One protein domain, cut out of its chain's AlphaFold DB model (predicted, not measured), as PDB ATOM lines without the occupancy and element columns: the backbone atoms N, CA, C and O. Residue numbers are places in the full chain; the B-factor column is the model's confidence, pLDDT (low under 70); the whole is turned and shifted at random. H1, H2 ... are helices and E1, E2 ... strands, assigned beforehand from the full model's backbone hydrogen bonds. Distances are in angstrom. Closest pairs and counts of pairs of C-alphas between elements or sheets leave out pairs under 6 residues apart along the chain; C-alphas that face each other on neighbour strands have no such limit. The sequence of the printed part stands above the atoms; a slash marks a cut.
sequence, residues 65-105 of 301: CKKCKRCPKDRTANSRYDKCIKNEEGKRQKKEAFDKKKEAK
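This is residues 65 to 105 of the 301 residues of an uncharacterized protein of Verticillium dahliae VDG1 (UniProt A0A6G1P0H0). A long helix, H1, runs out from a small hairpin of antiparallel strands, E2 and E3, and its residues 95 to 105 stick out; short strand E1 lies on the hairpin's other side. The 41 printed residues hold E1, E2, E3, then H1: class mixed, helices and strands. The whole is loose, with a radius of gyration of the C-alphas of 12.6 A, and spans 37 by 23 by 9 A.

Begin at E1, residues 68 to 70, which pairs with no named strand and is apart from E2, residues 75 to 77. E2 forms a hairpin with E3, residues 84 to 86, at 134 degrees; find N 76 and O 85 within hydrogen-bond range, 2.8 A. In H1, residues 87 to 105, every O i to N i+4 pair is within range; its closest C-alpha to E2 is Asn 87, 5.3 A from that of Arg 75.

Find C-alpha 68 at (-50.670, -93.185, -41.758), where E1 begins, 6.7 A long; E2 and E3 are each 6.9 A. H1 runs 26.9 A to C-alpha 105 at (-39.010, -91.652, -74.067).

The farthest C-alphas, Lys 67 and Glu 103, are 37.2 A apart. The printed part has no cut and no long link; residues 73, 79 and 90 are under pLDDT 70.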
ATOM      1  N   CYS A  65     -43.901 -90.986 -37.728       71.94
ATOM      2  CA  CYS A  65     -43.608 -91.438 -39.094       71.94
ATOM      3  C   CYS A  65     -43.858 -92.940 -39.372       71.94
ATOM      4  O   CYS A  65     -43.626 -93.434 -40.482       71.94
ATOM      5  N   LYS A  66     -44.335 -93.688 -38.369       77.31
ATOM      6  CA  LYS A  66     -44.805 -95.078 -38.486       77.31
ATOM      7  C   LYS A  66     -46.305 -95.171 -38.802       77.31
ATOM      8  O   LYS A  66     -46.763 -96.206 -39.298       77.31
ATOM      9  N   LYS A  67     -47.083 -94.113 -38.546       80.25
ATOM     10  CA  LYS A  67     -48.543 -94.082 -38.718       80.25
ATOM     11  C   LYS A  67     -48.947 -93.360 -40.002       80.25
ATOM     12  O   LYS A  67     -48.256 -92.479 -40.502       80.25
ATOM     13  N   CYS A  68     -50.094 -93.768 -40.548       81.94
ATOM     14  CA  CYS A  68     -50.670 -93.185 -41.758       81.94
ATOM     15  C   CYS A  68     -52.048 -92.578 -41.441       81.94
ATOM     16  O   CYS A  68     -52.968 -93.317 -41.078       81.94
ATOM     17  N   LYS A  69     -52.217 -91.266 -41.630       83.12
ATOM     18  CA  LYS A  69     -53.485 -90.531 -41.456       83.12
ATOM     19  C   LYS A  69     -54.297 -90.523 -42.755       83.12
ATOM     20  O   LYS A  69     -53.733 -90.399 -43.838       83.12
ATOM     21  N   ARG A  70     -55.626 -90.670 -42.678       82.75
ATOM     22  CA  ARG A  70     -56.517 -90.681 -43.857       82.75
ATOM     23  C   ARG A  70     -56.796 -89.255 -44.339       82.75
ATOM     24  O   ARG A  70     -57.080 -88.383 -43.526       82.75
ATOM     25  N   CYS A  71     -56.740 -89.034 -45.650       80.62
ATOM     26  CA  CYS A  71     -57.138 -87.762 -46.243       80.62
ATOM     27  C   CYS A  71     -58.672 -87.571 -46.189       80.62
ATOM     28  O   CYS A  71     -59.411 -88.561 -46.228       80.62
ATOM     29  N   PRO A  72     -59.161 -86.316 -46.124       82.25
ATOM     30  CA  PRO A  72     -60.587 -85.979 -46.232       82.25
ATOM     31  C   PRO A  72     -61.227 -86.493 -47.534       82.25
ATOM     32  O   PRO A  72     -60.514 -86.710 -48.513       82.25
ATOM     33  N   LYS A  73     -62.565 -86.640 -47.567       69.56
ATOM     34  CA  LYS A  73     -63.309 -87.355 -48.632       69.56
ATOM     35  C   LYS A  73     -63.128 -86.831 -50.074       69.56
ATOM     36  O   LYS A  73     -63.366 -87.602 -50.992       69.56
ATOM     37  N   ASP A  74     -62.555 -85.646 -50.291       72.12
ATOM     38  CA  ASP A  74     -62.295 -85.087 -51.636       72.12
ATOM     39  C   ASP A  74     -60.807 -84.836 -51.939       72.12
ATOM     40  O   ASP A  74     -60.442 -84.139 -52.896       72.12
ATOM     41  N   ARG A  75     -59.919 -85.382 -51.100       77.19
ATOM     42  CA  ARG A  75     -58.472 -85.186 -51.204       77.19
ATOM     43  C   ARG A  75     -57.729 -86.517 -51.250       77.19
ATOM     44  O   ARG A  75     -58.045 -87.459 -50.528       77.19
ATOM     45  N   THR A  76     -56.688 -86.572 -52.063       75.94
ATOM     46  CA  THR A  76     -55.798 -87.725 -52.212       75.94
ATOM     47  C   THR A  76     -54.392 -87.376 -51.754       75.94
ATOM     48  O   THR A  76     -53.971 -86.224 -51.782       75.94
ATOM     49  N   ALA A  77     -53.654 -88.380 -51.289       74.62
ATOM     50  CA  ALA A  77     -52.261 -88.191 -50.914       74.62
ATOM     51  C   ALA A  77     -51.412 -87.829 -52.147       74.62
ATOM     52  O   ALA A  77     -51.594 -88.396 -53.227       74.62
ATOM     53  N   ASN A  78     -50.475 -86.900 -51.964       75.31
ATOM     54  CA  ASN A  78     -49.440 -86.561 -52.936       75.31
ATOM     55  C   ASN A  78     -48.557 -87.783 -53.264       75.31
ATOM     56  O   ASN A  78     -48.472 -88.726 -52.479       75.31
ATOM     57  N   SER A  79     -47.816 -87.735 -54.374       69.19
ATOM     58  CA  SER A  79     -46.824 -88.747 -54.779       69.19
ATOM     59  C   SER A  79     -45.782 -89.055 -53.685       69.19
ATOM     60  O   SER A  79     -45.282 -90.173 -53.597       69.19
ATOM     61  N   ARG A  80     -45.494 -88.079 -52.810       74.81
ATOM     62  CA  ARG A  80     -44.580 -88.207 -51.659       74.81
ATOM     63  C   ARG A  80     -45.261 -88.601 -50.340       74.81
ATOM     64  O   ARG A  80     -44.580 -88.707 -49.329       74.81
ATOM     65  N   TYR A  81     -46.578 -88.829 -50.340       73.19
ATOM     66  CA  TYR A  81     -47.387 -89.199 -49.166       73.19
ATOM     67  C   TYR A  81     -47.287 -88.228 -47.972       73.19
ATOM     68  O   TYR A  81     -47.587 -88.608 -46.847       73.19
ATOM     69  N   ASP A  82     -46.908 -86.973 -48.209       77.12
ATOM     70  CA  ASP A  82     -46.646 -85.945 -47.193       77.12
ATOM     71  C   ASP A  82     -47.815 -84.963 -46.999       77.12
ATOM     72  O   ASP A  82     -47.991 -84.385 -45.927       77.12
ATOM     73  N   LYS A  83     -48.616 -84.749 -48.050       79.88
ATOM     74  CA  LYS A  83     -49.729 -83.789 -48.078       79.88
ATOM     75  C   LYS A  83     -50.944 -84.370 -48.801       79.88
ATOM     76  O   LYS A  83     -50.801 -85.159 -49.733       79.88
ATOM     77  N   CYS A  84     -52.142 -83.955 -48.389       79.19
ATOM     78  CA  CYS A  84     -53.393 -84.265 -49.085       79.19
ATOM     79  C   CYS A  84     -53.712 -83.155 -50.100       79.19
ATOM     80  O   CYS A  84     -53.962 -82.014 -49.707       79.19
ATOM     81  N   ILE A  85     -53.730 -83.495 -51.386       78.81
ATOM     82  CA  ILE A  85     -54.033 -82.606 -52.516       78.81
ATOM     83  C   ILE A  85     -55.472 -82.859 -52.985       78.81
ATOM     84  O   ILE A  85     -56.019 -83.941 -52.765       78.81
ATOM     85  N   LYS A  86     -56.118 -81.885 -53.631       78.75
ATOM     86  CA  LYS A  86     -57.421 -82.086 -54.283       78.75
ATOM     87  C   LYS A  86     -57.318 -83.136 -55.399       78.75
ATOM     88  O   LYS A  86     -56.325 -83.192 -56.124       78.75
ATOM     89  N   ASN A  87     -58.366 -83.943 -55.568       70.75
ATOM     90  CA  ASN A  87     -58.390 -85.039 -56.548       70.75
ATOM     91  C   ASN A  87     -58.169 -84.582 -58.006       70.75
ATOM     92  O   ASN A  87     -57.484 -85.269 -58.762       70.75
ATOM     93  N   GLU A  88     -58.703 -83.420 -58.383       73.00
ATOM     94  CA  GLU A  88     -58.496 -82.763 -59.687       73.00
ATOM     95  C   GLU A  88     -57.011 -82.459 -59.957       73.00
ATOM     96  O   GLU A  88     -56.457 -82.769 -61.014       73.00
ATOM     97  N   GLU A  89     -56.336 -81.900 -58.956       72.56
ATOM     98  CA  GLU A  89     -54.947 -81.451 -59.036       72.56
ATOM     99  C   GLU A  89     -53.976 -82.641 -59.069       72.56
ATOM    100  O   GLU A  89     -53.040 -82.666 -59.868       72.56
ATOM    101  N   GLY A  90     -54.264 -83.701 -58.305       68.69
ATOM    102  CA  GLY A  90     -53.518 -84.960 -58.375       68.69
ATOM    103  C   GLY A  90     -53.658 -85.684 -59.723       68.69
ATOM    104  O   GLY A  90     -52.707 -86.323 -60.180       68.69
ATOM    105  N   LYS A  91     -54.817 -85.584 -60.394       74.00
ATOM    106  CA  LYS A  91     -55.010 -86.117 -61.755       74.00
ATOM    107  C   LYS A  91     -54.229 -85.308 -62.795       74.00
ATOM    108  O   LYS A  91     -53.574 -85.916 -63.642       74.00
ATOM    109  N   ARG A  92     -54.234 -83.972 -62.700       76.75
ATOM    110  CA  ARG A  92     -53.439 -83.080 -63.567       76.75
ATOM    111  C   ARG A  92     -51.941 -83.356 -63.460       76.75
ATOM    112  O   ARG A  92     -51.318 -83.658 -64.472       76.75
ATOM    113  N   GLN A  93     -51.397 -83.398 -62.241       76.69
ATOM    114  CA  GLN A  93     -49.973 -83.683 -62.016       76.69
ATOM    115  C   GLN A  93     -49.555 -85.063 -62.550       76.69
ATOM    116  O   GLN A  93     -48.464 -85.220 -63.096       76.69
ATOM    117  N   LYS A  94     -50.421 -86.082 -62.435       76.31
ATOM    118  CA  LYS A  94     -50.162 -87.413 -63.015       76.31
ATOM    119  C   LYS A  94     -50.164 -87.397 -64.542       76.31
ATOM    120  O   LYS A  94     -49.332 -88.082 -65.134       76.31
ATOM    121  N   LYS A  95     -51.075 -86.644 -65.165       80.62
ATOM    122  CA  LYS A  95     -51.153 -86.506 -66.624       80.62
ATOM    123  C   LYS A  95     -49.926 -85.776 -67.174       80.62
ATOM    124  O   LYS A  95     -49.249 -86.321 -68.033       80.62
ATOM    125  N   GLU A  96     -49.559 -84.638 -66.589       83.00
ATOM    126  CA  GLU A  96     -48.353 -83.886 -66.967       83.00
ATOM    127  C   GLU A  96     -47.072 -84.715 -66.783       83.00
ATOM    128  O   GLU A  96     -46.203 -84.733 -67.655       83.00
ATOM    129  N   ALA A  97     -46.961 -85.469 -65.683       80.50
ATOM    130  CA  ALA A  97     -45.832 -86.372 -65.468       80.50
ATOM    131  C   ALA A  97     -45.790 -87.521 -66.491       80.50
ATOM    132  O   ALA A  97     -44.703 -87.952 -66.886       80.50
ATOM    133  N   PHE A  98     -46.949 -88.028 -66.918       81.94
ATOM    134  CA  PHE A  98     -47.043 -89.054 -67.954       81.94
ATOM    135  C   PHE A  98     -46.656 -88.505 -69.331       81.94
ATOM    136  O   PHE A  98     -45.830 -89.121 -70.007       81.94
ATOM    137  N   ASP A  99     -47.175 -87.337 -69.707       86.25
ATOM    138  CA  ASP A  99     -46.884 -86.681 -70.985       86.25
ATOM    139  C   ASP A  99     -45.395 -86.320 -71.081       86.25
ATOM    140  O   ASP A  99     -44.721 -86.728 -72.030       86.25
ATOM    141  N   LYS A 100     -44.816 -85.740 -70.021       89.44
ATOM    142  CA  LYS A 100     -43.370 -85.469 -69.935       89.44
ATOM    143  C   LYS A 100     -42.526 -86.744 -70.044       89.44
ATOM    144  O   LYS A 100     -41.467 -86.750 -70.671       89.44
ATOM    145  N   LYS A 101     -42.983 -87.859 -69.461       88.00
ATOM    146  CA  LYS A 101     -42.298 -89.161 -69.564       88.00
ATOM    147  C   LYS A 101     -42.419 -89.763 -70.967       88.00
ATOM    148  O   LYS A 101     -41.482 -90.420 -71.423       88.00
ATOM    149  N   LYS A 102     -43.543 -89.548 -71.654       88.62
ATOM    150  CA  LYS A 102     -43.771 -89.977 -73.039       88.62
ATOM    151  C   LYS A 102     -42.886 -89.194 -74.009       88.62
ATOM    152  O   LYS A 102     -42.244 -89.806 -74.863       88.62
ATOM    153  N   GLU A 103     -42.794 -87.879 -73.843       86.50
ATOM    154  CA  GLU A 103     -41.898 -87.019 -74.622       86.50
ATOM    155  C   GLU A 103     -40.432 -87.401 -74.409       86.50
ATOM    156  O   GLU A 103     -39.718 -87.636 -75.384       86.50
ATOM    157  N   ALA A 104     -40.006 -87.582 -73.152       87.69
ATOM    158  CA  ALA A 104     -38.647 -88.016 -72.828       87.69
ATOM    159  C   ALA A 104     -38.300 -89.369 -73.472       87.69
ATOM    160  O   ALA A 104     -37.253 -89.499 -74.103       87.69
ATOM    161  N   LYS A 105     -39.202 -90.359 -73.391       88.19
ATOM    162  CA  LYS A 105     -39.010 -91.652 -74.067       88.19
ATOM    163  C   LYS A 105     -38.939 -91.497 -75.583       88.19
ATOM    164  O   LYS A 105     -38.093 -92.116 -76.216       88.19
TER     165      LYS A 105